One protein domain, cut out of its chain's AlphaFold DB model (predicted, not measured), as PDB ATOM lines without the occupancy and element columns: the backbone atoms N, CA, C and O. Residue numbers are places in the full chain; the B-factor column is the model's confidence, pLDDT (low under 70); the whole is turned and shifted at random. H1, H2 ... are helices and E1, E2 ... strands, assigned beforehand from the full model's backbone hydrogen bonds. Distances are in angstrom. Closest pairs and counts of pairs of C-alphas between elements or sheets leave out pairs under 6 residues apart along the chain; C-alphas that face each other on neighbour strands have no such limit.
ATOM      1  N   THR A 108      70.422 157.919 162.372       85.69
ATOM      2  CA  THR A 108      69.904 159.275 162.132       85.69
ATOM      3  C   THR A 108      71.052 160.210 161.792       85.69
ATOM      4  O   THR A 108      72.038 160.270 162.513       85.69
ATOM      5  N   SER A 109      70.942 160.981 160.718       73.62
ATOM      6  CA  SER A 109      71.922 162.018 160.393       73.62
ATOM      7  C   SER A 109      71.713 163.231 161.305       73.62
ATOM      8  O   SER A 109      70.796 164.027 161.085       73.62
ATOM      9  N   PHE A 110      72.539 163.386 162.343       70.38
ATOM     10  CA  PHE A 110      72.443 164.554 163.219       70.38
ATOM     11  C   PHE A 110      73.797 165.000 163.780       70.38
ATOM     12  O   PHE A 110      74.407 164.285 164.587       70.38
ATOM     13  N   PRO A 111      74.279 166.201 163.410       61.62
ATOM     14  CA  PRO A 111      75.519 166.712 163.958       61.62
ATOM     15  C   PRO A 111      75.323 167.110 165.425       61.62
ATOM     16  O   PRO A 111      74.626 168.068 165.731       61.62
ATOM     17  N   GLY A 112      76.019 166.421 166.331       63.03
ATOM     18  CA  GLY A 112      76.087 166.812 167.747       63.03
ATOM     19  C   GLY A 112      75.222 165.964 168.666       63.03
ATOM     20  O   GLY A 112      74.848 166.418 169.736       63.03
ATOM     21  N   ILE A 113      74.910 164.736 168.255       75.69
ATOM     22  CA  ILE A 113      74.156 163.799 169.086       75.69
ATOM     23  C   ILE A 113      74.943 163.290 170.307       75.69
ATOM     24  O   ILE A 113      74.350 162.829 171.272       75.69
ATOM     25  N   MET A 114      76.276 163.355 170.266       84.19
ATOM     26  CA  MET A 114      77.112 162.893 171.368       84.19
ATOM     27  C   MET A 114      77.261 163.991 172.417       84.19
ATOM     28  O   MET A 114      77.700 165.095 172.088       84.19
ATOM     29  N   THR A 115      76.943 163.666 173.668       84.44
ATOM     30  CA  THR A 115      77.115 164.567 174.810       84.44
ATOM     31  C   THR A 115      78.591 164.908 174.988       84.44
ATOM     32  O   THR A 115      79.447 164.022 175.030       84.44
ATOM     33  N   VAL A 116      78.889 166.203 175.079       81.19
ATOM     34  CA  VAL A 116      80.245 166.731 175.243       81.19
ATOM     35  C   VAL A 116      80.403 167.230 176.674       81.19
ATOM     36  O   VAL A 116      79.578 167.999 177.160       81.19
ATOM     37  N   ASP A 117      81.476 166.817 177.340       72.62
ATOM     38  CA  ASP A 117      81.845 167.376 178.634       72.62
ATOM     39  C   ASP A 117      82.425 168.784 178.448       72.62
ATOM     40  O   ASP A 117      83.500 168.959 177.868       72.62
ATOM     41  N   ASP A 118      81.770 169.787 179.038       59.72
ATOM     42  CA  ASP A 118      82.224 171.189 179.052       59.72
ATOM     43  C   ASP A 118      83.448 171.433 179.965       59.72
ATOM     44  O   ASP A 118      83.816 172.576 180.260       59.72
ATOM     45  N   VAL A 119      84.087 170.376 180.480       53.81
ATOM     46  CA  VAL A 119      85.206 170.513 181.418       53.81
ATOM     47  C   VAL A 119      86.473 170.909 180.646       53.81
ATOM     48  O   VAL A 119      86.942 170.140 179.804       53.81
ATOM     49  N   PRO A 120      87.083 172.076 180.939       46.88
ATOM     50  CA  PRO A 120      88.273 172.531 180.232       46.88
ATOM     51  C   PRO A 120      89.454 171.566 180.437       46.88
ATOM     52  O   PRO A 120      89.557 170.920 181.486       46.88
ATOM     53  N   PRO A 121      90.380 171.475 179.462       48.66
ATOM     54  CA  PRO A 121      91.491 170.531 179.508       48.66
ATOM     55  C   PRO A 121      92.317 170.684 180.792       48.66
ATOM     56  O   PRO A 121      92.653 171.783 181.230       48.66
ATOM     57  N   HIS A 135      88.268 172.589 167.318       67.25
ATOM     58  CA  HIS A 135      88.070 172.087 165.962       67.25
ATOM     59  C   HIS A 135      86.572 171.825 165.777       67.25
ATOM     60  O   HIS A 135      86.019 170.940 166.438       67.25
ATOM     61  N   PRO A 136      85.891 172.545 164.876       69.56
ATOM     62  CA  PRO A 136      84.465 172.377 164.697       69.56
ATOM     63  C   PRO A 136      84.174 170.959 164.198       69.56
ATOM     64  O   PRO A 136      84.665 170.522 163.160       69.56
ATOM     65  N   GLY A 137      83.374 170.219 164.963       77.88
ATOM     66  CA  GLY A 137      82.802 168.947 164.535       77.88
ATOM     67  C   GLY A 137      83.569 167.667 164.835       77.88
ATOM     68  O   GLY A 137      82.971 166.605 164.673       77.88
ATOM     69  N   LEU A 138      84.809 167.744 165.319       87.50
ATOM     70  CA  LEU A 138      85.534 166.574 165.822       87.50
ATOM     71  C   LEU A 138      85.495 166.530 167.347       87.50
ATOM     72  O   LEU A 138      85.580 167.564 168.012       87.50
ATOM     73  N   LEU A 139      85.423 165.320 167.890       87.81
ATOM     74  CA  LEU A 139      85.450 165.064 169.326       87.81
ATOM     75  C   LEU A 139      86.666 164.222 169.687       87.81
ATOM     76  O   LEU A 139      87.048 163.313 168.955       87.81
ATOM     77  N   CYS A 140      87.268 164.521 170.830       88.88
ATOM     78  CA  CYS A 140      88.288 163.686 171.436       88.88
ATOM     79  C   CYS A 140      87.623 162.722 172.416       88.88
ATOM     80  O   CYS A 140      86.824 163.166 173.244       88.88
ATOM     81  N   LEU A 141      87.965 161.436 172.325       90.44
ATOM     82  CA  LEU A 141      87.485 160.419 173.254       90.44
ATOM     83  C   LEU A 141      88.582 160.010 174.231       90.44
ATOM     84  O   LEU A 141      89.733 159.781 173.852       90.44
ATOM     85  N   GLU A 142      88.208 159.871 175.495       88.81
ATOM     86  CA  GLU A 142      89.099 159.408 176.553       88.81
ATOM     87  C   GLU A 142      88.331 158.605 177.602       88.81
ATOM     88  O   GLU A 142      87.165 158.874 177.883       88.81
ATOM     89  N   PHE A 143      88.988 157.615 178.206       85.81
ATOM     90  CA  PHE A 143      88.433 156.974 179.393       85.81
ATOM     91  C   PHE A 143      88.438 157.954 180.561       85.81
ATOM     92  O   PHE A 143      89.423 158.667 180.782       85.81
ATOM     93  N   THR A 144      87.390 157.928 181.378       74.62
ATOM     94  CA  THR A 144      87.413 158.642 182.650       74.62
ATOM     95  C   THR A 144      88.487 158.094 183.565       74.62
ATOM     96  O   THR A 144      88.503 156.913 183.914       74.62
ATOM     97  N   SER A 145      89.355 158.976 184.058       60.06
ATOM     98  CA  SER A 145      90.160 158.655 185.225       60.06
ATOM     99  C   SER A 145      89.319 158.794 186.498       60.06
ATOM    100  O   SER A 145      88.580 159.766 186.672       60.06
ATOM    101  N   GLN A 146      89.494 157.865 187.442       52.00
ATOM    102  CA  GLN A 146      88.853 157.889 188.770       52.00
ATOM    103  C   GLN A 146      89.170 159.152 189.599       52.00
ATOM    104  O   GLN A 146      88.572 159.386 190.643       52.00
ATOM    105  N   SER A 147      90.131 159.971 189.167       47.09
ATOM    106  CA  SER A 147      90.627 161.150 189.882       47.09
ATOM    107  C   SER A 147      89.758 162.409 189.757       47.09
ATOM    108  O   SER A 147      90.040 163.391 190.445       47.09
ATOM    109  N   ASN A 148      88.712 162.416 188.924       50.72
ATOM    110  CA  ASN A 148      87.790 163.553 188.842       50.72
ATOM    111  C   ASN A 148      86.701 163.459 189.921       50.72
ATOM    112  O   ASN A 148      86.108 162.409 190.114       50.72
ATOM    113  N   ILE A 149      86.385 164.575 190.587       43.41
ATOM    114  CA  ILE A 149      85.406 164.636 191.696       43.41
ATOM    115  C   ILE A 149      84.018 164.125 191.261       43.41
ATOM    116  O   ILE A 149      83.340 163.452 192.032       43.41
ATOM    117  N   PHE A 150      83.633 164.357 190.002       45.28
ATOM    118  CA  PHE A 150      82.418 163.789 189.408       45.28
ATOM    119  C   PHE A 150      82.536 162.284 189.112       45.28
ATOM    120  O   PHE A 150      81.582 161.546 189.318       45.28
ATOM    121  N   ALA A 151      83.722 161.805 188.721       47.59
ATOM    122  CA  ALA A 151      84.005 160.376 188.553       47.59
ATOM    123  C   ALA A 151      84.182 159.636 189.894       47.59
ATOM    124  O   ALA A 151      84.209 158.415 189.909       47.59
ATOM    125  N   ALA A 152      84.309 160.348 191.019       44.34
ATOM    126  CA  ALA A 152      84.324 159.771 192.364       44.34
ATOM    127  C   ALA A 152      82.908 159.595 192.950       44.34
ATOM    128  O   ALA A 152      82.722 158.807 193.874       44.34
ATOM    129  N   LEU A 153      81.913 160.317 192.419       49.19
ATOM    130  CA  LEU A 153      80.495 160.157 192.772       49.19
ATOM    131  C   LEU A 153      79.832 158.984 192.038       49.19
ATOM    132  O   LEU A 153      78.807 158.471 192.486       49.19
ATOM    133  N   HIS A 154      80.429 158.538 190.936       54.59
ATOM    134  CA  HIS A 154      79.993 157.384 190.168       54.59
ATOM    135  C   HIS A 154      81.065 156.306 190.298       54.59
ATOM    136  O   HIS A 154      82.220 156.577 190.017       54.59
ATOM    137  N   GLU A 155      80.732 155.092 190.747       54.78
ATOM    138  CA  GLU A 155      81.690 153.976 190.737       54.78
ATOM    139  C   GLU A 155      82.167 153.726 189.295       54.78
ATOM    140  O   GLU A 155      81.497 153.038 188.517       54.78
ATOM    141  N   GLY A 156      83.290 154.346 188.924       58.34
ATOM    142  CA  GLY A 156      83.901 154.209 187.613       58.34
ATOM    143  C   GLY A 156      84.479 152.810 187.472       58.34
ATOM    144  O   GLY A 156      85.403 152.434 188.201       58.34
ATOM    145  N   GLU A 157      83.934 152.032 186.539       66.56
ATOM    146  CA  GLU A 157      84.508 150.742 186.170       66.56
ATOM    147  C   GLU A 157      85.905 150.957 185.591       66.56
ATOM    148  O   GLU A 157      86.096 151.794 184.707       66.56
ATOM    149  N   THR A 158      86.884 150.191 186.077       76.12
ATOM    150  CA  THR A 158      88.224 150.188 185.489       76.12
ATOM    151  C   THR A 158      88.107 149.869 183.999       76.12
ATOM    152  O   THR A 158      87.545 148.814 183.674       76.12
ATOM    153  N   PRO A 159      88.645 150.725 183.107       84.00
ATOM    154  CA  PRO A 159      88.598 150.481 181.678       84.00
ATOM    155  C   PRO A 159      89.137 149.096 181.331       84.00
ATOM    156  O   PRO A 159      90.253 148.732 181.714       84.00
ATOM    157  N   LYS A 160      88.336 148.318 180.608       87.94
ATOM    158  CA  LYS A 160      88.750 147.055 180.006       87.94
ATOM    159  C   LYS A 160      88.932 147.305 178.512       87.94
ATOM    160  O   LYS A 160      87.945 147.610 177.838       87.94
ATOM    161  N   PRO A 161      90.174 147.218 178.008       87.12
ATOM    162  CA  PRO A 161      90.445 147.399 176.592       87.12
ATOM    163  C   PRO A 161      89.849 146.247 175.782       87.12
ATOM    164  O   PRO A 161      89.461 145.214 176.333       87.12
ATOM    165  N   SER A 162      89.818 146.423 174.464       90.81
ATOM    166  CA  SER A 162      89.359 145.375 173.558       90.81
ATOM    167  C   SER A 162      90.225 144.114 173.663       90.81
ATOM    168  O   SER A 162      91.447 144.184 173.831       90.81
ATOM    169  N   ALA A 163      89.601 142.943 173.516       88.81
ATOM    170  CA  ALA A 163      90.313 141.666 173.482       88.81
ATOM    171  C   ALA A 163      91.232 141.550 172.251       88.81
ATOM    172  O   ALA A 163      92.281 140.913 172.319       88.81
ATOM    173  N   ALA A 164      90.866 142.216 171.153       88.69
ATOM    174  CA  ALA A 164      91.675 142.341 169.943       88.69
ATOM    175  C   ALA A 164      92.892 143.278 170.091       88.69
ATOM    176  O   ALA A 164      93.691 143.386 169.165       88.69
ATOM    177  N   GLY A 165      93.047 143.976 171.224       88.19
ATOM    178  CA  GLY A 165      94.148 144.920 171.442       88.19
ATOM    179  C   GLY A 165      94.032 146.225 170.645       88.19
ATOM    180  O   GLY A 165      94.993 146.989 170.582       88.19
ATOM    181  N   LEU A 166      92.868 146.497 170.051       90.00
ATOM    182  CA  LEU A 166      92.548 147.782 169.440       90.00
ATOM    183  C   LEU A 166      92.478 148.882 170.512       90.00
ATOM    184  O   LEU A 166      91.846 148.668 171.557       90.00
ATOM    185  N   PRO A 167      93.088 150.054 170.272       91.56
ATOM    186  CA  PRO A 167      92.923 151.217 171.132       91.56
ATOM    187  C   PRO A 167      91.550 151.868 170.918       91.56
ATOM    188  O   PRO A 167      90.939 151.718 169.861       91.56
ATOM    189  N   LEU A 168      91.080 152.618 171.919       93.56
ATOM    190  CA  LEU A 168      89.935 153.519 171.754       93.56
ATOM    191  C   LEU A 168      90.285 154.589 170.695       93.56
ATOM    192  O   LEU A 168      91.388 155.146 170.776       93.56
ATOM    193  N   PRO A 169      89.396 154.903 169.733       93.75
ATOM    194  CA  PRO A 169      89.665 155.942 168.745       93.75
ATOM    195  C   PRO A 169      89.785 157.305 169.433       93.75
ATOM    196  O   PRO A 169      88.913 157.711 170.194       93.75
ATOM    197  N   SER A 170      90.897 158.000 169.192       90.44
ATOM    198  CA  SER A 170      91.268 159.191 169.975       90.44
ATOM    199  C   SER A 170      90.578 160.477 169.523       90.44
ATOM    200  O   SER A 170      90.255 161.322 170.359       90.44
ATOM    201  N   ILE A 171      90.352 160.628 168.216       91.38
ATOM    202  CA  ILE A 171      89.630 161.745 167.610       91.38
ATOM    203  C   ILE A 171      88.629 161.160 166.629       91.38
ATOM    204  O   ILE A 171      88.990 160.352 165.772       91.38
ATOM    205  N   VAL A 172      87.376 161.574 166.752       92.94
ATOM    206  CA  VAL A 172      86.277 161.013 165.981       92.94
ATOM    207  C   VAL A 172      85.393 162.090 165.373       92.94
ATOM    208  O   VAL A 172      85.219 163.169 165.944       92.94
ATOM    209  N   LEU A 173      84.793 161.762 164.232       92.38
ATOM    210  CA  LEU A 173      83.672 162.495 163.658       92.38
ATOM    211  C   LEU A 173      82.365 161.771 164.020       92.38
ATOM    212  O   LEU A 173      82.150 160.651 163.548       92.38
ATOM    213  N   PRO A 174      81.470 162.380 164.817       91.88
ATOM    214  CA  PRO A 174      80.135 161.838 165.036       91.88
ATOM    215  C   PRO A 174      79.283 161.952 163.772       91.88
ATOM    216  O   PRO A 174      79.159 163.037 163.201       91.88
ATOM    217  N   ILE A 175      78.668 160.839 163.376       90.56
ATOM    218  CA  ILE A 175      77.798 160.750 162.198       90.56
ATOM    219  C   ILE A 175      76.334 160.876 162.614       90.56
ATOM    220  O   ILE A 175      75.569 161.616 161.991       90.56
ATOM    221  N   GLY A 176      75.942 160.159 163.672       89.50
ATOM    222  CA  GLY A 176      74.531 160.019 163.988       89.50
ATOM    223  C   GLY A 176      74.174 159.042 165.098       89.50
ATOM    224  O   GLY A 176      75.026 158.286 165.565       89.50
ATOM    225  N   GLN A 177      72.902 159.041 165.506       91.38
ATOM    226  CA  GLN A 177      72.387 158.121 166.525       91.38
ATOM    227  C   GLN A 177      71.958 156.804 165.902       91.38
ATOM    228  O   GLN A 177      71.233 156.790 164.906       91.38
ATOM    229  N   LEU A 178      72.328 155.691 166.523       92.94
ATOM    230  CA  LEU A 178      71.819 154.390 166.131       92.94
ATOM    231  C   LEU A 178      70.354 154.245 166.568       92.94
ATOM    232  O   LEU A 178      70.017 154.439 167.738       92.94
ATOM    233  N   ARG A 179      69.498 153.825 165.635       91.25
ATOM    234  CA  ARG A 179      68.116 153.408 165.877       91.25
ATOM    235  C   ARG A 179      67.962 151.922 165.614       91.25
ATOM    236  O   ARG A 179      68.430 151.409 164.592       91.25
ATOM    237  N   ARG A 180      67.211 151.253 166.479       89.75
ATOM    238  CA  ARG A 180      66.751 149.882 166.255       89.75
ATOM    239  C   ARG A 180      65.358 149.920 165.647       89.75
ATOM    240  O   ARG A 180      64.455 150.548 166.203       89.75
ATOM    241  N   ARG A 181      65.172 149.236 164.520       86.62
ATOM    242  CA  ARG A 181      63.851 149.012 163.932       86.62
ATOM    243  C   ARG A 181      63.242 147.742 164.519       86.62
ATOM    244  O   ARG A 181      63.934 146.749 164.736       86.62
ATOM    245  N   TYR A 182      61.946 147.781 164.788       81.75
ATOM    246  CA  TYR A 182      61.172 146.627 165.225       81.75
ATOM    247  C   TYR A 182      59.801 146.639 164.551       81.75
ATOM    248  O   TYR A 182      59.351 147.667 164.039       81.75
ATOM    249  N   LYS A 183      59.157 145.476 164.517       82.75
ATOM    250  CA  LYS A 183      57.835 145.290 163.929       82.75
ATOM    251  C   LYS A 183      56.916 144.684 164.975       82.75
ATOM    252  O   LYS A 183      57.297 143.719 165.631       82.75
ATOM    253  N   ASP A 184      55.722 145.238 165.101       81.75
ATOM    254  CA  ASP A 184      54.648 144.678 165.912       81.75
ATOM    255  C   ASP A 184      53.358 144.547 165.078       81.75
ATOM    256  O   ASP A 184      53.362 144.695 163.851       81.75
ATOM    257  N   THR A 185      52.242 144.233 165.738       80.94
ATOM    258  CA  THR A 185      50.931 144.062 165.084       80.94
ATOM    259  C   THR A 185      50.384 145.333 164.423       80.94
ATOM    260  O   THR A 185      49.533 145.235 163.539       80.94
ATOM    261  N   ALA A 186      50.847 146.516 164.828       82.00
ATOM    262  CA  ALA A 186      50.408 147.810 164.322       82.00
ATOM    263  C   ALA A 186      51.300 148.351 163.191       82.00
ATOM    264  O   ALA A 186      50.842 149.191 162.415       82.00
ATOM    265  N   GLY A 187      52.539 147.862 163.054       84.06
ATOM    266  CA  GLY A 187      53.412 148.235 161.945       84.06
ATOM    267  C   GLY A 187      54.903 148.126 162.245       84.06
ATOM    268  O   GLY A 187      55.341 147.343 163.084       84.06
ATOM    269  N   ILE A 188      55.688 148.906 161.501       81.31
ATOM    270  CA  ILE A 188      57.145 149.000 161.624       81.31
ATOM    271  C   ILE A 188      57.488 150.315 162.326       81.31
ATOM    272  O   ILE A 188      57.054 151.382 161.893       81.31
ATOM    273  N   TYR A 189      58.307 150.235 163.368       83.50
ATOM    274  CA  TYR A 189      58.690 151.353 164.224       83.50
ATOM    275  C   TYR A 189      60.204 151.405 164.420       83.50
ATOM    276  O   TYR A 189      60.915 150.428 164.185       83.50
ATOM    277  N   SER A 190      60.726 152.547 164.860       85.12
ATOM    278  CA  SER A 190      62.144 152.711 165.189       85.12
ATOM    279  C   SER A 190      62.305 153.434 166.521       85.12
ATOM    280  O   SER A 190      61.605 154.411 166.774       85.12
ATOM    281  N   ILE A 191      63.208 152.933 167.364       86.56
ATOM    282  CA  ILE A 191      63.540 153.515 168.669       86.56
ATOM    283  C   ILE A 191      65.011 153.905 168.670       86.56
ATOM    284  O   ILE A 191      65.872 153.141 168.223       86.56
ATOM    285  N   ASP A 192      65.271 155.100 169.179       87.94
ATOM    286  CA  ASP A 192      66.611 155.620 169.412       87.94
ATOM    287  C   ASP A 192      67.318 154.804 170.497       87.94
ATOM    288  O   ASP A 192      66.730 154.462 171.522       87.94
ATOM    289  N   THR A 193      68.590 154.493 170.269       90.94
ATOM    290  CA  THR A 193      69.447 153.816 171.249       90.94
ATOM    291  C   THR A 193      70.442 154.806 171.842       90.94
ATOM    292  O   THR A 193      70.671 155.884 171.297       90.94
ATOM    293  N   GLU A 194      71.100 154.430 172.929       91.19
ATOM    294  CA  GLU A 194      72.160 155.230 173.547       91.19
ATOM    295  C   GLU A 194      73.488 155.188 172.762       91.19
ATOM    296  O   GLU A 194      74.470 155.785 173.191       91.19
ATOM    297  N   TYR A 195      73.553 154.508 171.612       93.75
ATOM    298  CA  TYR A 195      74.762 154.476 170.792       93.75
ATOM    299  C   TYR A 195      74.802 155.577 169.735       93.75
ATOM    300  O   TYR A 195      73.864 155.783 168.963       93.75
ATOM    301  N   VAL A 196      75.975 156.192 169.628       94.06
ATOM    302  CA  VAL A 196      76.350 157.115 168.561       94.06
ATOM    303  C   VAL A 196      77.331 156.420 167.625       94.06
ATOM    304  O   VAL A 196      78.334 155.860 168.070       94.06
ATOM    305  N   LEU A 197      77.052 156.468 166.323       94.56
ATOM    306  CA  LEU A 197      77.986 156.024 165.299       94.56
ATOM    307  C   LEU A 197      79.013 157.128 165.030       94.56
ATOM    308  O   LEU A 197      78.653 158.275 164.736       94.56
ATOM    309  N   VAL A 198      80.289 156.769 165.101       94.81
ATOM    310  CA  VAL A 198      81.415 157.677 164.883       94.81
ATOM    311  C   VAL A 198      82.434 157.067 163.925       94.81
ATOM    312  O   VAL A 198      82.554 155.846 163.801       94.81
ATOM    313  N   VAL A 199      83.190 157.934 163.263       95.38
ATOM    314  CA  VAL A 199      84.310 157.568 162.389       95.38
ATOM    315  C   VAL A 199      85.605 157.961 163.077       95.38
ATOM    316  O   VAL A 199      85.724 159.097 163.536       95.38
ATOM    317  N   ASP A 200      86.572 157.049 163.142       95.19
ATOM    318  CA  ASP A 200      87.928 157.377 163.587       95.19
ATOM    319  C   ASP A 200      88.602 158.285 162.548       95.19
ATOM    320  O   ASP A 200      88.915 157.867 161.433       95.19
ATOM    321  N   ALA A 201      88.803 159.548 162.912       92.75
ATOM    322  CA  ALA A 201      89.355 160.561 162.018       92.75
ATOM    323  C   ALA A 201      90.879 160.437 161.850       92.75
ATOM    324  O   ALA A 201      91.460 161.090 160.987       92.75
ATOM    325  N   VAL A 202      91.538 159.632 162.689       90.00
ATOM    326  CA  VAL A 202      92.998 159.567 162.802       90.00
ATOM    327  C   VAL A 202      93.577 158.330 162.131       90.00
ATOM    328  O   VAL A 202      94.637 158.419 161.515       90.00
ATOM    329  N   ALA A 203      92.928 157.177 162.274       90.38
ATOM    330  CA  ALA A 203      93.423 155.944 161.675       90.38
ATOM    331  C   ALA A 203      93.269 155.955 160.143       90.38
ATOM    332  O   ALA A 203      92.220 156.331 159.635       90.38
ATOM    333  N   ASP A 204      94.282 155.460 159.421       88.00
ATOM    334  CA  ASP A 204      94.369 155.517 157.947       88.00
ATOM    335  C   ASP A 204      93.137 154.954 157.212       88.00
ATOM    336  O   ASP A 204      92.771 155.424 156.139       88.00
ATOM    337  N   ALA A 205      92.509 153.912 157.766       90.94
ATOM    338  CA  ALA A 205      91.346 153.256 157.167       90.94
ATOM    339  C   ALA A 205      90.004 153.866 157.608       90.94
ATOM    340  O   ALA A 205      88.955 153.481 157.088       90.94
ATOM    341  N   HIS A 206      90.030 154.791 158.569       94.75
ATOM    342  CA  HIS A 206      88.855 155.402 159.182       94.75
ATOM    343  C   HIS A 206      87.810 154.370 159.657       94.75
ATOM    344  O   HIS A 206      86.683 154.346 159.157       94.75
ATOM    345  N   PRO A 207      88.170 153.462 160.586       95.25
ATOM    346  CA  PRO A 207      87.245 152.470 161.120       95.25
ATOM    347  C   PRO A 207      85.994 153.108 161.727       95.25
ATOM    348  O   PRO A 207      86.021 154.217 162.271       95.25
ATOM    349  N   ILE A 208      84.899 152.354 161.668       95.44
ATOM    350  CA  ILE A 208      83.582 152.775 162.139       95.44
ATOM    351  C   ILE A 208      83.340 152.197 163.527       95.44
ATOM    352  O   ILE A 208      83.474 150.988 163.737       95.44
ATOM    353  N   TRP A 209      82.944 153.052 164.460       96.38
ATOM    354  CA  TRP A 209      82.736 152.695 165.857       96.38
ATOM    355  C   TRP A 209      81.344 153.089 166.332       96.38
ATOM    356  O   TRP A 209      80.765 154.072 165.876       96.38
ATOM    357  N   LEU A 210      80.831 152.330 167.292       95.38
ATOM    358  CA  LEU A 210      79.706 152.732 168.125       95.38
ATOM    359  C   LEU A 210      80.237 153.115 169.496       95.38
ATOM    360  O   LEU A 210      80.975 152.333 170.099       95.38
ATOM    361  N   ILE A 211      79.835 154.286 169.981       95.81
ATOM    362  CA  ILE A 211      80.141 154.771 171.327       95.81
ATOM    363  C   ILE A 211      78.834 154.908 172.101       95.81
ATOM    364  O   ILE A 211      77.896 155.537 171.614       95.81
ATOM    365  N   PHE A 212      78.758 154.300 173.281       93.75
ATOM    366  CA  PHE A 212      77.601 154.410 174.163       93.75
ATOM    367  C   PHE A 212      77.663 155.743 174.904       93.75
ATOM    368  O   PHE A 212      78.538 155.964 175.745       93.75
ATOM    369  N   ASP A 213      76.724 156.633 174.613       90.81
ATOM    370  CA  ASP A 213      76.599 157.901 175.307       90.81
ATOM    371  C   ASP A 213      75.787 157.714 176.594       90.81
ATOM    372  O   ASP A 213      74.553 157.717 176.613       90.81
ATOM    373  N   ARG A 214      76.515 157.570 177.708       88.38
ATOM    374  CA  ARG A 214      75.935 157.423 179.052       88.38
ATOM    375  C   ARG A 214      75.108 158.636 179.491       88.38
ATOM    376  O   ARG A 214      74.349 158.513 180.455       88.38
ATOM    377  N   TYR A 215      75.253 159.777 178.817       84.69
ATOM    378  CA  TYR A 215      74.664 161.062 179.181       84.69
ATOM    379  C   TYR A 215      73.690 161.598 178.132       84.69
ATOM    380  O   TYR A 215      73.195 162.708 178.299       84.69
ATOM    381  N   ILE A 216      73.329 160.820 177.107       79.38
ATOM    382  CA  ILE A 216      72.476 161.294 176.001       79.38
ATOM    383  C   ILE A 216      71.122 161.859 176.464       79.38
ATOM    384  O   ILE A 216      70.549 162.748 175.838       79.38
ATOM    385  N   ARG A 217      70.614 161.375 177.606       73.44
ATOM    386  CA  ARG A 217      69.359 161.843 178.216       73.44
ATOM    387  C   ARG A 217      69.542 162.989 179.209       73.44
ATOM    388  O   ARG A 217      68.551 163.524 179.693       73.44
ATOM    389  N   SER A 218      70.775 163.414 179.476       67.44
ATOM    390  CA  SER A 218      71.071 164.488 180.431       67.44
ATOM    391  C   SER A 218      70.460 165.832 180.024       67.44
ATOM    392  O   SER A 218      70.182 166.670 180.878       67.44
ATOM    393  N   HIS A 219      70.195 166.021 178.728       62.75
ATOM    394  CA  HIS A 219      69.455 167.169 178.209       62.75
ATOM    395  C   HIS A 219      67.965 167.160 178.594       62.75
ATOM    396  O   HIS A 219      67.358 168.224 178.692       62.75
ATOM    397  N   GLU A 220      67.373 165.981 178.793       65.62
ATOM    398  CA  GLU A 220      65.971 165.806 179.194       65.62
ATOM    399  C   GLU A 220      65.827 165.730 180.720       65.62
ATOM    400  O   GLU A 220      64.886 166.292 181.280       65.62
ATOM    401  N   ASP A 221      66.777 165.073 181.389       66.12
ATOM    402  CA  ASP A 221      66.843 164.925 182.841       66.12
ATOM    403  C   ASP A 221      68.280 165.193 183.335       66.12
ATOM    404  O   ASP A 221      69.146 164.316 183.255       66.12
ATOM    405  N   PRO A 222      68.583 166.419 183.807       60.38
ATOM    406  CA  PRO A 222      69.926 166.812 184.221       60.38
ATOM    407  C   PRO A 222      70.516 165.869 185.274       60.38
ATOM    408  O   PRO A 222      70.041 165.788 186.405       60.38
ATOM    409  N   GLY A 223      71.601 165.183 184.910       58.56
ATOM    410  CA  GLY A 223      72.248 164.183 185.763       58.56
ATOM    411  C   GLY A 223      71.793 162.743 185.516       58.56
ATOM    412  O   GLY A 223      72.280 161.840 186.200       58.56
ATOM    413  N   SER A 224      70.919 162.497 184.534       68.00
ATOM    414  CA  SER A 224      70.624 161.142 184.081       68.00
ATOM    415  C   SER A 224      71.894 160.506 183.521       68.00
ATOM    416  O   SER A 224      72.497 161.014 182.572       68.00
ATOM    417  N   TYR A 225      72.285 159.397 184.132       77.50
ATOM    418  CA  TYR A 225      73.468 158.628 183.796       77.50
ATOM    419  C   TYR A 225      73.060 157.176 183.597       77.50
ATOM    420  O   TYR A 225      72.490 156.557 184.502       77.50
ATOM    421  N   ILE A 226      73.352 156.630 182.422       83.19
ATOM    422  CA  ILE A 226      72.928 155.287 182.037       83.19
ATOM    423  C   ILE A 226      74.163 154.418 181.850       83.19
ATOM    424  O   ILE A 226      75.016 154.694 181.010       83.19
ATOM    425  N   LYS A 227      74.263 153.340 182.633       83.94
ATOM    426  CA  LYS A 227      75.316 152.342 182.426       83.94
ATOM    427  C   LYS A 227      74.894 151.368 181.314       83.94
ATOM    428  O   LYS A 227      73.751 150.912 181.331       83.94
ATOM    429  N   PRO A 228      75.795 150.958 180.406       85.06
ATOM    430  CA  PRO A 228      75.444 150.021 179.335       85.06
ATOM    431  C   PRO A 228      74.863 148.688 179.845       85.06
ATOM    432  O   PRO A 228      73.985 148.100 179.219       85.06
ATOM    433  N   ASN A 229      75.326 148.209 181.003       81.38
ATOM    434  CA  ASN A 229      74.966 146.905 181.570       81.38
ATOM    435  C   ASN A 229      73.595 146.840 182.264       81.38
ATOM    436  O   ASN A 229      73.157 145.739 182.589       81.38
ATOM    437  N   ILE A 230      72.947 147.977 182.532       82.62
ATOM    438  CA  ILE A 230      71.597 148.016 183.125       82.62
ATOM    439  C   ILE A 230      70.500 148.190 182.071       82.62
ATOM    440  O   ILE A 230      69.320 148.078 182.394       82.62
ATOM    441  N   VAL A 231      70.888 148.483 180.830       85.62
ATOM    442  CA  VAL A 231      69.983 148.588 179.685       85.62
ATOM    443  C   VAL A 231      69.923 147.239 178.988       85.62
ATOM    444  O   VAL A 231      70.919 146.512 178.935       85.62
ATOM    445  N   GLU A 232      68.756 146.912 178.438       86.94
ATOM    446  CA  GLU A 232      68.599 145.740 177.585       86.94
ATOM    447  C   GLU A 232      69.648 145.752 176.452       86.94
ATOM    448  O   GLU A 232      69.942 146.816 175.888       86.94
ATOM    449  N   PRO A 233      70.257 144.602 176.113       88.50
ATOM    450  CA  PRO A 233      71.198 144.529 175.005       88.50
ATOM    451  C   PRO A 233      70.572 145.038 173.703       88.50
ATOM    452  O   PRO A 233      69.559 144.523 173.229       88.50
ATOM    453  N   VAL A 234      71.202 146.045 173.094       88.38
ATOM    454  CA  VAL A 234      70.727 146.630 171.830       88.38
ATOM    455  C   VAL A 234      70.832 145.611 170.694       88.38
ATOM    456  O   VAL A 234      69.944 145.529 169.846       88.38
ATOM    457  N   PHE A 235      71.901 144.811 170.699       85.25
ATOM    458  CA  PHE A 235      72.204 143.819 169.671       85.25
ATOM    459  C   PHE A 235      71.856 142.414 170.155       85.25
ATOM    460  O   PHE A 235      72.424 141.925 171.136       85.25
ATOM    461  N   SER A 236      70.950 141.737 169.448       78.00
ATOM    462  CA  SER A 236      70.555 140.376 169.809       78.00
ATOM    463  C   SER A 236      71.745 139.411 169.750       78.00
ATOM    464  O   SER A 236      72.612 139.486 168.880       78.00
ATOM    465  N   GLY A 237      71.814 138.505 170.728       73.56
ATOM    466  CA  GLY A 237      72.930 137.564 170.863       73.56
ATOM    467  C   GLY A 237      74.196 138.149 171.499       73.56
ATOM    468  O   GLY A 237      75.194 137.436 171.589       73.56
ATOM    469  N   THR A 238      74.171 139.404 171.959       78.50
ATOM    470  CA  THR A 238      75.162 139.925 172.912       78.50
ATOM    471  C   THR A 238      74.625 139.789 174.337       78.50
ATOM    472  O   THR A 238      73.437 139.985 174.578       78.50
ATOM    473  N   GLU A 239      75.483 139.424 175.295       81.94
ATOM    474  CA  GLU A 239      75.071 139.294 176.705       81.94
ATOM    475  C   GLU A 239      74.836 140.658 177.371       81.94
ATOM    476  O   GLU A 239      74.077 140.762 178.332       81.94
ATOM    477  N   LYS A 240      75.520 141.700 176.888       86.88
ATOM    478  CA  LYS A 240      75.508 143.056 177.444       86.88
ATOM    479  C   LYS A 240      75.941 144.079 176.397       86.88
ATOM    480  O   LYS A 240      76.637 143.734 175.443       86.88
ATOM    481  N   ASN A 241      75.598 145.341 176.639       91.25
ATOM    482  CA  ASN A 241      76.134 146.472 175.888       91.25
ATOM    483  C   ASN A 241      77.594 146.783 176.288       91.25
ATOM    484  O   ASN A 241      78.063 146.396 177.364       91.25
ATOM    485  N   PHE A 242      78.291 147.506 175.413       91.81
ATOM    486  CA  PHE A 242      79.674 147.959 175.556       91.81
ATOM    487  C   PHE A 242      79.712 149.487 175.561       91.81
ATOM    488  O   PHE A 242      78.797 150.127 175.059       91.81
ATOM    489  N   ASP A 243      80.778 150.074 176.096       93.69
ATOM    490  CA  ASP A 243      80.986 151.524 176.030       93.69
ATOM    491  C   ASP A 243      81.504 151.965 174.662       93.69
ATOM    492  O   ASP A 243      81.128 153.018 174.156       93.69
ATOM    493  N   ALA A 244      82.340 151.138 174.039       95.19
ATOM    494  CA  ALA A 244      82.765 151.320 172.661       95.19
ATOM    495  C   ALA A 244      82.939 149.973 171.973       95.19
ATOM    496  O   ALA A 244      83.361 148.999 172.596       95.19
ATOM    497  N   THR A 245      82.648 149.914 170.679       95.19
ATOM    498  CA  THR A 245      82.947 148.740 169.859       95.19
ATOM    499  C   THR A 245      83.139 149.127 168.399       95.19
ATOM    500  O   THR A 245      82.470 150.035 167.901       95.19
ATOM    501  N   GLN A 246      84.044 148.442 167.705       94.75
ATOM    502  CA  GLN A 246      84.237 148.630 166.275       94.75
ATOM    503  C   GLN A 246      83.176 147.829 165.515       94.75
ATOM    504  O   GLN A 246      82.960 146.641 165.768       94.75
ATOM    505  N   VAL A 247      82.507 148.495 164.579       92.44
ATOM    506  CA  VAL A 247      81.512 147.886 163.687       92.44
ATOM    507  C   VAL A 247      82.170 147.398 162.411       92.44
ATOM    508  O   VAL A 247      81.920 146.277 161.983       92.44
ATOM    509  N   LEU A 248      83.011 148.242 161.813       93.50
ATOM    510  CA  LEU A 248      83.682 147.964 160.550       93.50
ATOM    511  C   LEU A 248      85.128 148.467 160.590       93.50
ATOM    512  O   LEU A 248      85.387 149.517 161.190       93.50
ATOM    513  N   PRO A 249      86.065 147.765 159.930       92.62
ATOM    514  CA  PRO A 249      87.465 148.165 159.926       92.62
ATOM    515  C   PRO A 249      87.746 149.391 159.045       92.62
ATOM    516  O   PRO A 249      88.776 150.035 159.239       92.62
ATOM    517  N   SER A 250      86.849 149.752 158.118       94.69
ATOM    518  CA  SER A 250      86.993 150.954 157.290       94.69
ATOM    519  C   SER A 250      85.670 151.516 156.751       94.69
ATOM    520  O   SER A 250      84.664 150.808 156.657       94.69
ATOM    521  N   ILE A 251      85.689 152.783 156.308       94.06
ATOM    522  CA  ILE A 251      84.587 153.381 155.523       94.06
ATOM    523  C   ILE A 251      84.359 152.603 154.218       94.06
ATOM    524  O   ILE A 251      83.220 152.437 153.787       94.06
ATOM    525  N   GLN A 252      85.427 152.111 153.581       94.38
ATOM    526  CA  GLN A 252      85.316 151.355 152.330       94.38
ATOM    527  C   GLN A 252      84.533 150.057 152.524       94.38
ATOM    528  O   GLN A 252      83.681 149.736 151.695       94.38
ATOM    529  N   THR A 264      74.948 138.944 162.413       80.81
ATOM    530  CA  THR A 264      75.824 137.851 162.851       80.81
ATOM    531  C   THR A 264      77.299 138.149 162.579       80.81
ATOM    532  O   THR A 264      78.139 137.824 163.416       80.81
ATOM    533  N   GLN A 265      77.605 138.853 161.482       77.88
ATOM    534  CA  GLN A 265      78.970 139.228 161.102       77.88
ATOM    535  C   GLN A 265      79.568 140.260 162.064       77.88
ATOM    536  O   GLN A 265      80.734 140.151 162.444       77.88
ATOM    537  N   ILE A 266      78.773 141.237 162.509       83.19
ATOM    538  CA  ILE A 266      79.258 142.267 163.441       83.19
ATOM    539  C   ILE A 266      79.285 141.802 164.895       83.19
ATOM    540  O   ILE A 266      80.054 142.336 165.691       83.19
ATOM    541  N   ARG A 267      78.496 140.786 165.264       84.25
ATOM    542  CA  ARG A 267      78.483 140.256 166.636       84.25
ATOM    543  C   ARG A 267      79.851 139.715 167.046       84.25
ATOM    544  O   ARG A 267      80.300 139.980 168.160       84.25
ATOM    545  N   ASP A 268      80.509 138.986 166.152       81.38
ATOM    546  CA  ASP A 268      81.836 138.430 166.420       81.38
ATOM    547  C   ASP A 268      82.874 139.556 166.560       81.38
ATOM    548  O   ASP A 268      83.721 139.503 167.454       81.38
ATOM    549  N   SER A 269      82.741 140.626 165.762       84.62
ATOM    550  CA  SER A 269      83.521 141.856 165.943       84.62
ATOM    551  C   SER A 269      83.292 142.435 167.337       84.62
ATOM    552  O   SER A 269      84.246 142.649 168.077       84.62
ATOM    553  N   PHE A 270      82.039 142.584 167.773       89.56
ATOM    554  CA  PHE A 270      81.725 143.191 169.069       89.56
ATOM    555  C   PHE A 270      82.309 142.433 170.256       89.56
ATOM    556  O   PHE A 270      82.799 143.047 171.201       89.56
ATOM    557  N   GLN A 271      82.324 141.103 170.197       85.38
ATOM    558  CA  GLN A 271      82.956 140.293 171.237       85.38
ATOM    559  C   GLN A 271      84.475 140.508 171.309       85.38
ATOM    560  O   GLN A 271      85.054 140.439 172.392       85.38
ATOM    561  N   GLN A 272      85.125 140.783 170.176       88.94
ATOM    562  CA  GLN A 272      86.570 141.010 170.105       88.94
ATOM    563  C   GLN A 272      86.959 142.467 170.387       88.94
ATOM    564  O   GLN A 272      87.985 142.726 171.021       88.94
ATOM    565  N   THR A 273      86.155 143.419 169.919       93.38
ATOM    566  CA  THR A 273      86.473 144.852 169.924       93.38
ATOM    567  C   THR A 273      85.787 145.625 171.043       93.38
ATOM    568  O   THR A 273      86.169 146.763 171.305       93.38
ATOM    569  N   GLY A 274      84.800 145.020 171.704       93.06
ATOM    570  CA  GLY A 274      84.032 145.633 172.778       93.06
ATOM    571  C   GLY A 274      84.911 146.077 173.946       93.06
ATOM    572  O   GLY A 274      85.710 145.305 174.480       93.06
ATOM    573  N   MET A 275      84.737 147.328 174.353       93.62
ATOM    574  CA  MET A 275      85.406 147.961 175.484       93.62
ATOM    575  C   MET A 275      84.380 148.303 176.558       93.62
ATOM    576  O   MET A 275      83.232 148.629 176.255       93.62
ATOM    577  N   THR A 276      84.798 148.250 177.817       91.00
ATOM    578  CA  THR A 276      83.976 148.713 178.944       91.00
ATOM    579  C   THR A 276      84.753 149.705 179.782       91.00
ATOM    580  O   THR A 276      85.972 149.594 179.891       91.00
ATOM    581  N   GLY A 277      84.051 150.617 180.432       87.31
ATOM    582  CA  GLY A 277      84.637 151.735 181.156       87.31
ATOM    583  C   GLY A 277      84.088 153.025 180.578       87.31
ATOM    584  O   GLY A 277      83.905 153.140 179.373       87.31
ATOM    585  N   GLU A 278      83.786 153.976 181.450       87.25
ATOM    586  CA  GLU A 278      83.145 155.216 181.032       87.25
ATOM    587  C   GLU A 278      84.056 156.002 180.076       87.25
ATOM    588  O   GLU A 278      85.253 156.180 180.317       87.25
ATOM    589  N   ILE A 279      83.467 156.421 178.956       88.25
ATOM    590  CA  ILE A 279      84.121 157.193 177.904       88.25
ATOM    591  C   ILE A 279      83.543 158.597 177.940       88.25
ATOM    592  O   ILE A 279      82.328 158.781 177.975       88.25
ATOM    593  N   ARG A 280      84.433 159.583 177.910       86.62
ATOM    594  CA  ARG A 280      84.098 160.996 177.776       86.62
ATOM    595  C   ARG A 280      84.405 161.468 176.375       86.62
ATOM    596  O   ARG A 280      85.453 161.128 175.826       86.62
ATOM    597  N   ALA A 281      83.508 162.289 175.849       87.50
ATOM    598  CA  ALA A 281      83.764 163.105 174.681       87.50
ATOM    599  C   ALA A 281      83.994 164.552 175.110       87.50
ATOM    600  O   ALA A 281      83.274 165.090 175.946       87.50
ATOM    601  N   ARG A 282      84.990 165.191 174.506       85.25
ATOM    602  CA  ARG A 282      85.247 166.628 174.645       85.25
ATOM    603  C   ARG A 282      85.607 167.224 173.293       85.25
ATOM    604  O   ARG A 282      86.066 166.503 172.405       85.25
ATOM    605  N   ASN A 283      85.463 168.535 173.145       81.81
ATOM    606  CA  ASN A 283      85.898 169.206 171.925       81.81
ATOM    607  C   ASN A 283      87.404 169.007 171.689       81.81
ATOM    608  O   ASN A 283      88.222 168.970 172.621       81.81
ATOM    609  N   VAL A 284      87.773 168.852 170.418       77.69
ATOM    610  CA  VAL A 284      89.175 168.796 169.995       77.69
ATOM    611  C   VAL A 284      89.780 170.191 170.100       77.69
ATOM    612  O   VAL A 284      89.257 171.144 169.535       77.69
ATOM    613  N   THR A 285      90.921 170.301 170.773       69.81
ATOM    614  CA  THR A 285      91.715 171.538 170.842       69.81
ATOM    615  C   THR A 285      93.003 171.396 170.027       69.81
ATOM    616  O   THR A 285      93.420 170.280 169.719       69.81
ATOM    617  N   PHE A 286      93.706 172.500 169.748       61.47
ATOM    618  CA  PHE A 286      95.000 172.461 169.042       61.47
ATOM    619  C   PHE A 286      96.038 171.519 169.675       61.47
ATOM    620  O   PHE A 286      96.854 170.933 168.970       61.47
ATOM    621  N   GLY A 287      95.998 171.330 170.999       60.34
ATOM    622  CA  GLY A 287      96.889 170.398 171.698       60.34
ATOM    623  C   GLY A 287      96.563 168.918 171.466       60.34
ATOM    624  O   GLY A 287      97.347 168.059 171.860       60.34
TER     625      GLY A 287
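What this domain is: This is residues 108 to 121, 135 to 252 and 264 to 287 of the 303 residues of an uncharacterized protein of Gibberella fujikuroi (strain CBS 195.34 / IMI 58289 / NRRL A-6831) (UniProt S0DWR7). What meets the eye first? One antiparallel sheet of six strands, strongly twisted, curls like part of a barrel, and the long hairpin of E2 and E3 ends in residues 183 to 188, which stick out. H2 packs on E5 at one edge, and H1 sits away from the sheet. What is it built of? The printed part has 156 residues with two named helices and six named strands, along the chain E1 H1 E2 E3 E4 E5 H2 E6 and across the sheet E5 E4 E3 E2 E1 E6. The class is mixed, with under half of the residues in named elements; the whole is compact, with a radius of gyration of the C-alphas of 15.5 A and spans of 50 by 38 by 30 A.

How they stand to each other: How do the strands pair? E2, residues 171 to 184, and E3, residues 187 to 200, form a hairpin, with N 182 and O 189 within hydrogen-bond range at 2.9 A. E4, residues 208 to 212, forms hairpins with E3 (N 198 and O 209, 2.8 A) and with E5, residues 244 to 248 (N 210 and O 245, 2.9 A); E2 to E5 are a meander, each strand the antiparallel neighbour of the one before. E1, residues 139 to 143, is antiparallel to E2 (N 139 and O 172, 2.9 A) and to E6, residues 279 to 283 (N 140 and O 282, 2.8 A). Where are the helices? H2, residues 264 to 273, is on the sheet at a height of 5.5 A, over none of its strands; its closest C-alphas to E5 are those of Thr 273 and Thr 245, 5.2 A. H1, residues 149 to 153, is not on the sheet. Every O i to N i+4 pair is within hydrogen-bond range in H1, 4 of 6 in H2.

Where its parts are: Where are the anchor points? E1 begins at C-alpha 139 (85.450, 165.064, 169.326), and E6 ends at C-alpha 283 (85.898, 169.206, 171.925). Which elements are long? From first to last C-alpha E2 measures 39.0 A and E3, which bends by 68 degrees at residue 194, 35.7 A.

The domain as a whole: Where is the chain cut? C-alphas 121 and 135 are 14.1 A apart across one cut, and 252 and 264 are 19.6 A apart across the other. Which links are long? H1 to E2 and E4 to E5. Where is confidence low? Residues 145 to 157 and 218 to 224 are among those with pLDDT under 70.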